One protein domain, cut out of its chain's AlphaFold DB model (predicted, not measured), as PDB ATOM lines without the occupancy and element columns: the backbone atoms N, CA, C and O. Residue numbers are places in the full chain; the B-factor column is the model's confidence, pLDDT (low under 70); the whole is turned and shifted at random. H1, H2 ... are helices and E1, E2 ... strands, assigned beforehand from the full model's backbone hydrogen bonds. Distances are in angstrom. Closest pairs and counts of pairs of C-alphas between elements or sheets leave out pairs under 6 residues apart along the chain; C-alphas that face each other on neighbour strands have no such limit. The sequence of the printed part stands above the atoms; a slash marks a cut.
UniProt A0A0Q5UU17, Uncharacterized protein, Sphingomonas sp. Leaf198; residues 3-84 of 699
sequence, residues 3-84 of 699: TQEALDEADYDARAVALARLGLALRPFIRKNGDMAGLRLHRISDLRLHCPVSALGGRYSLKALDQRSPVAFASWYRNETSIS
ATOM      1  N   THR A   3     133.781 154.234 165.499       82.31
ATOM      2  CA  THR A   3     132.745 154.422 164.458       82.31
ATOM      3  C   THR A   3     132.189 153.123 163.853       82.31
ATOM      4  O   THR A   3     131.054 153.120 163.399       82.31
ATOM      5  N   GLN A   4     132.973 152.044 163.826       83.88
ATOM      6  CA  GLN A   4     132.545 150.710 163.395       83.88
ATOM      7  C   GLN A   4     131.813 149.987 164.530       83.88
ATOM      8  O   GLN A   4     130.719 149.498 164.303       83.88
ATOM      9  N   GLU A   5     132.331 150.046 165.764       82.50
ATOM     10  CA  GLU A   5     131.619 149.567 166.964       82.50
ATOM     11  C   GLU A   5     130.213 150.195 167.051       82.50
ATOM     12  O   GLU A   5     129.219 149.492 167.180       82.50
ATOM     13  N   ALA A   6     130.114 151.513 166.836       82.50
ATOM     14  CA  ALA A   6     128.855 152.259 166.784       82.50
ATOM     15  C   ALA A   6     127.970 151.988 165.543       82.50
ATOM     16  O   ALA A   6     126.893 152.572 165.436       82.50
ATOM     17  N   LEU A   7     128.400 151.151 164.592       83.56
ATOM     18  CA  LEU A   7     127.566 150.604 163.508       83.56
ATOM     19  C   LEU A   7     127.165 149.149 163.789       83.56
ATOM     20  O   LEU A   7     126.027 148.776 163.497       83.56
ATOM     21  N   ASP A   8     128.091 148.371 164.355       84.81
ATOM     22  CA  ASP A   8     127.954 146.947 164.678       84.81
ATOM     23  C   ASP A   8     126.966 146.690 165.831       84.81
ATOM     24  O   ASP A   8     126.428 145.587 165.932       84.81
ATOM     25  N   GLU A   9     126.685 147.707 166.663       83.00
ATOM     26  CA  GLU A   9     125.549 147.738 167.598       83.00
ATOM     27  C   GLU A   9     124.296 147.139 166.948       83.00
ATOM     28  O   GLU A   9     123.847 147.618 165.904       83.00
ATOM     29  N   ALA A  10     123.733 146.078 167.532       74.31
ATOM     30  CA  ALA A  10     122.642 145.326 166.909       74.31
ATOM     31  C   ALA A  10     121.317 146.111 166.924       74.31
ATOM     32  O   ALA A  10     120.616 146.179 165.907       74.31
ATOM     33  N   ASP A  11     121.010 146.732 168.065       77.94
ATOM     34  CA  ASP A  11     119.834 147.577 168.260       77.94
ATOM     35  C   ASP A  11     119.972 148.940 167.559       77.94
ATOM     36  O   ASP A  11     121.061 149.495 167.415       77.94
ATOM     37  N   TYR A  12     118.846 149.492 167.107       74.75
ATOM     38  CA  TYR A  12     118.808 150.755 166.381       74.75
ATOM     39  C   TYR A  12     118.998 151.974 167.279       74.75
ATOM     40  O   TYR A  12     119.738 152.879 166.894       74.75
ATOM     41  N   ASP A  13     118.378 151.995 168.459       71.12
ATOM     42  CA  ASP A  13     118.468 153.139 169.367       71.12
ATOM     43  C   ASP A  13     119.861 153.195 170.011       71.12
ATOM     44  O   ASP A  13     120.472 154.266 170.065       71.12
ATOM     45  N   ALA A  14     120.426 152.039 170.380       72.94
ATOM     46  CA  ALA A  14     121.828 151.903 170.774       72.94
ATOM     47  C   ALA A  14     122.781 152.431 169.684       72.94
ATOM     48  O   ALA A  14     123.586 153.327 169.957       72.94
ATOM     49  N   ARG A  15     122.632 151.964 168.433       82.88
ATOM     50  CA  ARG A  15     123.419 152.424 167.271       82.88
ATOM     51  C   ARG A  15     123.278 153.935 167.048       82.88
ATOM     52  O   ARG A  15     124.274 154.633 166.858       82.88
ATOM     53  N   ALA A  16     122.061 154.474 167.115       74.75
ATOM     54  CA  ALA A  16     121.797 155.902 166.941       74.75
ATOM     55  C   ALA A  16     122.442 156.753 168.051       74.75
ATOM     56  O   ALA A  16     123.080 157.766 167.754       74.75
ATOM     57  N   VAL A  17     122.344 156.327 169.316       72.38
ATOM     58  CA  VAL A  17     122.976 157.002 170.462       72.38
ATOM     59  C   VAL A  17     124.504 156.907 170.399       72.38
ATOM     60  O   VAL A  17     125.184 157.900 170.668       72.38
ATOM     61  N   ALA A  18     125.060 155.756 170.010       79.62
ATOM     62  CA  ALA A  18     126.500 155.565 169.846       79.62
ATOM     63  C   ALA A  18     127.073 156.482 168.749       79.62
ATOM     64  O   ALA A  18     128.042 157.205 168.989       79.62
ATOM     65  N   LEU A  19     126.426 156.545 167.580       81.31
ATOM     66  CA  LEU A  19     126.810 157.464 166.502       81.31
ATOM     67  C   LEU A  19     126.651 158.936 166.910       81.31
ATOM     68  O   LEU A  19     127.551 159.739 166.648       81.31
ATOM     69  N   ALA A  20     125.567 159.289 167.607       78.88
ATOM     70  CA  ALA A  20     125.328 160.659 168.061       78.88
ATOM     71  C   ALA A  20     126.382 161.139 169.074       78.88
ATOM     72  O   ALA A  20     126.821 162.289 168.993       78.88
ATOM     73  N   ARG A  21     126.863 160.257 169.964       78.31
ATOM     74  CA  ARG A  21     128.003 160.532 170.867       78.31
ATOM     75  C   ARG A  21     129.308 160.819 170.112       78.31
ATOM     76  O   ARG A  21     130.138 161.568 170.614       78.31
ATOM     77  N   LEU A  22     129.467 160.284 168.898       80.56
ATOM     78  CA  LEU A  22     130.583 160.578 167.989       80.56
ATOM     79  C   LEU A  22     130.319 161.796 167.073       80.56
ATOM     80  O   LEU A  22     131.139 162.109 166.209       80.56
ATOM     81  N   GLY A  23     129.181 162.487 167.229       80.44
ATOM     82  CA  GLY A  23     128.774 163.612 166.380       80.44
ATOM     83  C   GLY A  23     128.317 163.208 164.971       80.44
ATOM     84  O   GLY A  23     128.310 164.048 164.065       80.44
ATOM     85  N   LEU A  24     127.955 161.938 164.769       83.50
ATOM     86  CA  LEU A  24     127.595 161.343 163.480       83.50
ATOM     87  C   LEU A  24     126.130 160.883 163.453       83.50
ATOM     88  O   LEU A  24     125.534 160.579 164.481       83.50
ATOM     89  N   ALA A  25     125.560 160.793 162.254       82.25
ATOM     90  CA  ALA A  25     124.256 160.184 162.008       82.25
ATOM     91  C   ALA A  25     124.262 159.411 160.682       82.25
ATOM     92  O   ALA A  25     124.903 159.830 159.713       82.25
ATOM     93  N   LEU A  26     123.510 158.308 160.623       83.12
ATOM     94  CA  LEU A  26     123.144 157.671 159.358       83.12
ATOM     95  C   LEU A  26     122.085 158.532 158.660       83.12
ATOM     96  O   LEU A  26     121.043 158.860 159.236       83.12
ATOM     97  N   ARG A  27     122.367 158.928 157.416       82.94
ATOM     98  CA  ARG A  27     121.457 159.726 156.589       82.94
ATOM     99  C   ARG A  27     121.364 159.161 155.168       82.94
ATOM    100  O   ARG A  27     122.335 158.559 154.694       82.94
ATOM    101  N   PRO A  28     120.219 159.337 154.482       83.06
ATOM    102  CA  PRO A  28     120.073 158.911 153.098       83.06
ATOM    103  C   PRO A  28     120.898 159.808 152.173       83.06
ATOM    104  O   PRO A  28     120.952 161.024 152.363       83.06
ATOM    105  N   PHE A  29     121.502 159.223 151.138       82.94
ATOM    106  CA  PHE A  29     122.239 159.961 150.112       82.94
ATOM    107  C   PHE A  29     121.969 159.410 148.707       82.94
ATOM    108  O   PHE A  29     121.697 158.224 148.522       82.94
ATOM    109  N   ILE A  30     122.125 160.280 147.706       78.94
ATOM    110  CA  ILE A  30     122.187 159.941 146.279       78.94
ATOM    111  C   ILE A  30     123.380 160.709 145.687       78.94
ATOM    112  O   ILE A  30     123.540 161.902 145.953       78.94
ATOM    113  N   ARG A  31     124.250 160.054 144.905       73.25
ATOM    114  CA  ARG A  31     125.305 160.758 144.137       73.25
ATOM    115  C   ARG A  31     124.691 161.526 142.962       73.25
ATOM    116  O   ARG A  31     123.655 161.124 142.456       73.25
ATOM    117  N   LYS A  32     125.358 162.571 142.456       69.94
ATOM    118  CA  LYS A  32     124.850 163.413 141.344       69.94
ATOM    119  C   LYS A  32     124.359 162.621 140.113       69.94
ATOM    120  O   LYS A  32     123.396 163.038 139.485       69.94
ATOM    121  N   ASN A  33     124.970 161.473 139.820       68.06
ATOM    122  CA  ASN A  33     124.614 160.597 138.699       68.06
ATOM    123  C   ASN A  33     123.449 159.624 138.994       68.06
ATOM    124  O   ASN A  33     122.988 158.922 138.104       68.06
ATOM    125  N   GLY A  34     123.003 159.508 140.248       64.81
ATOM    126  CA  GLY A  34     122.083 158.465 140.719       64.81
ATOM    127  C   GLY A  34     122.762 157.132 141.073       64.81
ATOM    128  O   GLY A  34     122.387 156.518 142.066       64.81
ATOM    129  N   ASP A  35     123.791 156.721 140.322       67.31
ATOM    130  CA  ASP A  35     124.427 155.384 140.352       67.31
ATOM    131  C   ASP A  35     124.642 154.756 141.740       67.31
ATOM    132  O   ASP A  35     124.449 153.550 141.904       67.31
ATOM    133  N   MET A  36     125.006 155.564 142.744       63.22
ATOM    134  CA  MET A  36     125.001 155.168 144.153       63.22
ATOM    135  C   MET A  36     123.934 155.929 144.937       63.22
ATOM    136  O   MET A  36     123.938 157.162 144.984       63.22
ATOM    137  N   ALA A  37     123.103 155.149 145.618       75.94
ATOM    138  CA  ALA A  37     121.987 155.556 146.451       75.94
ATOM    139  C   ALA A  37     121.899 154.582 147.638       75.94
ATOM    140  O   ALA A  37     122.098 153.380 147.438       75.94
ATOM    141  N   GLY A  38     121.649 155.086 148.848       82.75
ATOM    142  CA  GLY A  38     121.662 154.285 150.078       82.75
ATOM    143  C   GLY A  38     121.863 155.141 151.329       82.75
ATOM    144  O   GLY A  38     121.517 156.325 151.334       82.75
ATOM    145  N   LEU A  39     122.446 154.558 152.378       84.25
ATOM    146  CA  LEU A  39     122.802 155.246 153.626       84.25
ATOM    147  C   LEU A  39     124.293 155.528 153.739       84.25
ATOM    148  O   LEU A  39     125.134 154.754 153.283       84.25
ATOM    149  N   ARG A  40     124.622 156.631 154.410       84.62
ATOM    150  CA  ARG A  40     125.999 157.004 154.727       84.62
ATOM    151  C   ARG A  40     126.066 157.718 156.073       84.62
ATOM    152  O   ARG A  40     125.097 158.342 156.501       84.62
ATOM    153  N   LEU A  41     127.217 157.627 156.735       86.38
ATOM    154  CA  LEU A  41     127.517 158.437 157.911       86.38
ATOM    155  C   LEU A  41     127.864 159.873 157.507       86.38
ATOM    156  O   LEU A  41     128.770 160.102 156.702       86.38
ATOM    157  N   HIS A  42     127.162 160.825 158.112       81.19
ATOM    158  CA  HIS A  42     127.397 162.261 157.989       81.19
ATOM    159  C   HIS A  42     127.575 162.874 159.382       81.19
ATOM    160  O   HIS A  42     127.066 162.342 160.368       81.19
ATOM    161  N   ARG A  43     128.296 163.997 159.483       78.75
ATOM    162  CA  ARG A  43     128.353 164.769 160.735       78.75
ATOM    163  C   ARG A  43     126.996 165.415 160.990       78.75
ATOM    164  O   ARG A  43     126.423 165.988 160.069       78.75
ATOM    165  N   ILE A  44     126.528 165.403 162.237       74.00
ATOM    166  CA  ILE A  44     125.261 166.043 162.645       74.00
ATOM    167  C   ILE A  44     125.268 167.552 162.329       74.00
ATOM    168  O   ILE A  44     124.228 168.137 162.040       74.00
ATOM    169  N   SER A  45     126.451 168.176 162.305       69.31
ATOM    170  CA  SER A  45     126.648 169.576 161.914       69.31
ATOM    171  C   SER A  45     126.494 169.863 160.410       69.31
ATOM    172  O   SER A  45     126.456 171.032 160.034       69.31
ATOM    173  N   ASP A  46     126.474 168.851 159.534       68.69
ATOM    174  CA  ASP A  46     126.455 169.037 158.076       68.69
ATOM    175  C   ASP A  46     125.055 168.836 157.479       68.69
ATOM    176  O   ASP A  46     124.703 167.792 156.926       68.69
ATOM    177  N   LEU A  47     124.255 169.898 157.566       57.19
ATOM    178  CA  LEU A  47     122.893 169.951 157.027       57.19
ATOM    179  C   LEU A  47     122.830 169.928 155.484       57.19
ATOM    180  O   LEU A  47     121.740 169.829 154.925       57.19
ATOM    181  N   ARG A  48     123.963 170.034 154.769       59.81
ATOM    182  CA  ARG A  48     123.983 170.211 153.300       59.81
ATOM    183  C   ARG A  48     123.780 168.917 152.510       59.81
ATOM    184  O   ARG A  48     123.614 168.973 151.296       59.81
ATOM    185  N   LEU A  49     123.820 167.766 153.179       58.50
ATOM    186  CA  LEU A  49     123.839 166.439 152.548       58.50
ATOM    187  C   LEU A  49     122.542 165.639 152.773       58.50
ATOM    188  O   LEU A  49     122.503 164.435 152.537       58.50
ATOM    189  N   HIS A  50     121.468 166.309 153.202       60.81
ATOM    190  CA  HIS A  50     120.173 165.692 153.483       60.81
ATOM    191  C   HIS A  50     119.392 165.345 152.200       60.81
ATOM    192  O   HIS A  50     118.661 166.177 151.656       60.81
ATOM    193  N   CYS A  51     119.489 164.098 151.731       66.75
ATOM    194  CA  CYS A  51     118.595 163.594 150.688       66.75
ATOM    195  C   CYS A  51     117.247 163.156 151.302       66.75
ATOM    196  O   CYS A  51     117.250 162.312 152.200       66.75
ATOM    197  N   PRO A  52     116.092 163.683 150.850       67.44
ATOM    198  CA  PRO A  52     114.792 163.212 151.320       67.44
ATOM    199  C   PRO A  52     114.523 161.788 150.814       67.44
ATOM    200  O   PRO A  52     114.798 161.467 149.657       67.44
ATOM    201  N   VAL A  53     113.938 160.932 151.655       68.19
ATOM    202  CA  VAL A  53     113.756 159.502 151.330       68.19
ATOM    203  C   VAL A  53     112.818 159.278 150.131       68.19
ATOM    204  O   VAL A  53     112.989 158.323 149.373       68.19
ATOM    205  N   SER A  54     111.897 160.208 149.867       66.56
ATOM    206  CA  SER A  54     111.055 160.210 148.662       66.56
ATOM    207  C   SER A  54     111.858 160.256 147.352       66.56
ATOM    208  O   SER A  54     111.437 159.660 146.361       66.56
ATOM    209  N   ALA A  55     113.044 160.879 147.338       65.56
ATOM    210  CA  ALA A  55     113.926 160.896 146.166       65.56
ATOM    211  C   ALA A  55     114.621 159.542 145.909       65.56
ATOM    212  O   ALA A  55     115.071 159.288 144.788       65.56
ATOM    213  N   LEU A  56     114.692 158.668 146.921       67.31
ATOM    214  CA  LEU A  56     115.215 157.302 146.808       67.31
ATOM    215  C   LEU A  56     114.135 156.328 146.329       67.31
ATOM    216  O   LEU A  56     114.352 155.604 145.354       67.31
ATOM    217  N   GLY A  57     112.968 156.340 146.983       60.00
ATOM    218  CA  GLY A  57     111.894 155.365 146.749       60.00
ATOM    219  C   GLY A  57     111.329 155.362 145.324       60.00
ATOM    220  O   GLY A  57     110.879 154.325 144.849       60.00
ATOM    221  N   GLY A  58     111.408 156.491 144.609       66.44
ATOM    222  CA  GLY A  58     110.998 156.589 143.203       66.44
ATOM    223  C   GLY A  58     112.042 156.138 142.169       66.44
ATOM    224  O   GLY A  58     111.761 156.216 140.976       66.44
ATOM    225  N   ARG A  59     113.254 155.732 142.581       64.19
ATOM    226  CA  ARG A  59     114.364 155.395 141.658       64.19
ATOM    227  C   ARG A  59     115.087 154.082 141.957       64.19
ATOM    228  O   ARG A  59     115.679 153.515 141.043       64.19
ATOM    229  N   TYR A  60     115.050 153.595 143.196       75.06
ATOM    230  CA  TYR A  60     115.761 152.383 143.611       75.06
ATOM    231  C   TYR A  60     114.853 151.499 144.465       75.06
ATOM    232  O   TYR A  60     114.190 151.979 145.381       75.06
ATOM    233  N   SER A  61     114.837 150.195 144.185       79.75
ATOM    234  CA  SER A  61     114.120 149.233 145.024       79.75
ATOM    235  C   SER A  61     114.806 149.091 146.387       79.75
ATOM    236  O   SER A  61     116.031 149.190 146.479       79.75
ATOM    237  N   LEU A  62     114.034 148.806 147.443       74.62
ATOM    238  CA  LEU A  62     114.568 148.625 148.803       74.62
ATOM    239  C   LEU A  62     115.734 147.622 148.830       74.62
ATOM    240  O   LEU A  62     116.803 147.956 149.323       74.62
ATOM    241  N   LYS A  63     115.587 146.473 148.155       79.25
ATOM    242  CA  LYS A  63     116.638 145.450 148.019       79.25
ATOM    243  C   LYS A  63     117.934 145.976 147.380       79.25
ATOM    244  O   LYS A  63     119.016 145.535 147.755       79.25
ATOM    245  N   ALA A  64     117.846 146.908 146.428       81.25
ATOM    246  CA  ALA A  64     119.025 147.540 145.839       81.25
ATOM    247  C   ALA A  64     119.658 148.572 146.788       81.25
ATOM    248  O   ALA A  64     120.878 148.699 146.809       81.25
ATOM    249  N   LEU A  65     118.855 149.282 147.587       80.50
ATOM    250  CA  LEU A  65     119.343 150.213 148.610       80.50
ATOM    251  C   LEU A  65     119.999 149.478 149.790       80.50
ATOM    252  O   LEU A  65     121.034 149.931 150.274       80.50
ATOM    253  N   ASP A  66     119.456 148.325 150.201       83.50
ATOM    254  CA  ASP A  66     120.047 147.422 151.198       83.50
ATOM    255  C   ASP A  66     121.470 147.019 150.803       83.50
ATOM    256  O   ASP A  66     122.419 147.286 151.533       83.50
ATOM    257  N   GLN A  67     121.631 146.464 149.598       83.50
ATOM    258  CA  GLN A  67     122.918 145.997 149.061       83.50
ATOM    259  C   GLN A  67     123.968 147.108 148.867       83.50
ATOM    260  O   GLN A  67     125.134 146.813 148.614       83.50
ATOM    261  N   ARG A  68     123.562 148.382 148.933       78.00
ATOM    262  CA  ARG A  68     124.411 149.565 148.694       78.00
ATOM    263  C   ARG A  68     124.693 150.375 149.960       78.00
ATOM    264  O   ARG A  68     125.366 151.404 149.876       78.00
ATOM    265  N   SER A  69     124.179 149.937 151.107       80.06
ATOM    266  CA  SER A  69     124.262 150.645 152.384       80.06
ATOM    267  C   SER A  69     125.123 149.868 153.392       80.06
ATOM    268  O   SER A  69     125.076 148.641 153.401       80.06
ATOM    269  N   PRO A  70     125.890 150.543 154.272       76.06
ATOM    270  CA  PRO A  70     126.700 149.880 155.303       76.06
ATOM    271  C   PRO A  70     125.853 149.294 156.448       76.06
ATOM    272  O   PRO A  70     126.344 148.504 157.240       76.06
ATOM    273  N   VAL A  71     124.583 149.698 156.534       79.31
ATOM    274  CA  VAL A  71     123.543 149.164 157.420       79.31
ATOM    275  C   VAL A  71     122.321 148.920 156.541       79.31
ATOM    276  O   VAL A  71     122.057 149.731 155.651       79.31
ATOM    277  N   ALA A  72     121.584 147.829 156.773       81.38
ATOM    278  CA  ALA A  72     120.427 147.451 155.960       81.38
ATOM    279  C   ALA A  72     119.432 148.617 155.823       81.38
ATOM    280  O   ALA A  72     118.820 149.051 156.804       81.38
ATOM    281  N   PHE A  73     119.273 149.123 154.597       79.38
ATOM    282  CA  PHE A  73     118.408 150.255 154.289       79.38
ATOM    283  C   PHE A  73     116.968 149.973 154.695       79.38
ATOM    284  O   PHE A  73     116.330 150.849 155.255       79.38
ATOM    285  N   ALA A  74     116.456 148.762 154.479       74.38
ATOM    286  CA  ALA A  74     115.111 148.376 154.878       74.38
ATOM    287  C   ALA A  74     114.936 148.314 156.405       74.38
ATOM    288  O   ALA A  74     113.825 148.538 156.868       74.38
ATOM    289  N   SER A  75     115.992 148.065 157.192       71.81
ATOM    290  CA  SER A  75     115.931 148.128 158.664       71.81
ATOM    291  C   SER A  75     116.030 149.565 159.172       71.81
ATOM    292  O   SER A  75     115.226 149.956 160.008       71.81
ATOM    293  N   TRP A  76     116.952 150.373 158.641       79.62
ATOM    294  CA  TRP A  76     117.029 151.796 158.986       79.62
ATOM    295  C   TRP A  76     115.780 152.555 158.532       79.62
ATOM    296  O   TRP A  76     115.241 153.338 159.297       79.62
ATOM    297  N   TYR A  77     115.287 152.293 157.319       72.25
ATOM    298  CA  TYR A  77     114.066 152.900 156.792       72.25
ATOM    299  C   TYR A  77     112.879 152.465 157.627       72.25
ATOM    300  O   TYR A  77     112.138 153.330 158.076       72.25
ATOM    301  N   ARG A  78     112.754 151.156 157.912       67.19
ATOM    302  CA  ARG A  78     111.745 150.686 158.859       67.19
ATOM    303  C   ARG A  78     111.847 151.435 160.165       67.19
ATOM    304  O   ARG A  78     110.808 151.892 160.563       67.19
ATOM    305  N   ASN A  79     113.012 151.636 160.774       67.69
ATOM    306  CA  ASN A  79     113.076 152.215 162.116       67.69
ATOM    307  C   ASN A  79     112.924 153.749 162.141       67.69
ATOM    308  O   ASN A  79     112.161 154.270 162.950       67.69
ATOM    309  N   GLU A  80     113.531 154.478 161.200       66.00
ATOM    310  CA  GLU A  80     113.341 155.931 161.040       66.00
ATOM    311  C   GLU A  80     111.891 156.269 160.615       66.00
ATOM    312  O   GLU A  80     111.382 157.332 160.969       66.00
ATOM    313  N   THR A  81     111.185 155.358 159.922       52.88
ATOM    314  CA  THR A  81     109.726 155.440 159.681       52.88
ATOM    315  C   THR A  81     108.884 154.528 160.587       52.88
ATOM    316  O   THR A  81     107.684 154.402 160.354       52.88
ATOM    317  N   SER A  82     109.477 153.892 161.607       42.91
ATOM    318  CA  SER A  82     108.795 153.140 162.681       42.91
ATOM    319  C   SER A  82     108.992 153.788 164.049       42.91
ATOM    320  O   SER A  82     108.609 153.228 165.074       42.91
ATOM    321  N   ILE A  83     109.317 155.080 164.023       41.69
ATOM    322  CA  ILE A  83     108.324 156.092 164.413       41.69
ATOM    323  C   ILE A  83     106.993 155.818 163.658       41.69
ATOM    324  O   ILE A  83     106.610 156.554 162.750       41.69
ATOM    325  N   SER A  84     106.342 154.683 163.952       30.36
ATOM    326  CA  SER A  84     105.325 154.100 163.066       30.36
ATOM    327  C   SER A  84     103.978 154.763 163.308       30.36
ATOM    328  O   SER A  84     103.651 155.037 164.470       30.36
TER     329      SER A  84
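This is residues 3 to 84 of the 699 residues of an uncharacterized protein of Sphingomonas sp. Leaf198 (UniProt A0A0Q5UU17). What does the model look like? A two-stranded hairpin, E1 and E2, spans the domain like a beam, with the helical hairpin H1 H2 at one end and the short helices H3 and H4 toward the other. H5 packs on H4 and reaches back toward H2. What is it built of? The printed part has 82 residues, with five named helices and two named strands in the order H1 H2 E1 E2 H3 H4 H5; the sheet is antiparallel and the class mixed. It is compact, with a radius of gyration of the C-alphas of 12.3 A and spans of 32, 25 and 23 A.

How do the first helices stand? H1, residues 3 to 8, and H2, residues 12 to 21, touch in a helical hairpin, opposite ways at a shallow tilt of 6 degrees; their closest C-alphas, Ala 6 and Ala 18, are 5.1 A apart. How do the strands pair? E1, residues 24 to 30, and E2, residues 37 to 43, form an antiparallel hairpin at 146 degrees, with N 25 and O 42 at 2.9 A, within hydrogen-bond range. Where are the later helices? The closest C-alphas of E2 and H3, residues 54 to 57, are Ala 37 and Leu 56, 7.0 A apart; those of E2 and H4, residues 62 to 66, are Gly 38 and Leu 65, 4.9 A. H5, residues 73 to 80, touches H4, with the closest C-alphas, Asp 66 and Phe 73, 4.5 A apart. Are the helix backbones paired? Each O i to N i+4 pair is within hydrogen-bond range in H2, H4 and H5, and 1 of 2 in H1; H3 is too short for one.

Where do H1 and H5 lie? H1 begins at C-alpha 3, (132.745, 154.422, 164.458), and H5 ends at C-alpha 80, (113.341, 155.931, 161.040). How long are the longer elements? H2 measures 14.2 A, E1 18.1 A and E2 18.2 A from first to last C-alpha.

How large is it? The two C-alphas farthest apart, Ala 14 and Asn 33, are 33.3 A apart; the printed part has no cut and no long link. Where is confidence low? The pLDDT is under 70 at residues 32 to 36, 45 to 59 and 78 to 84.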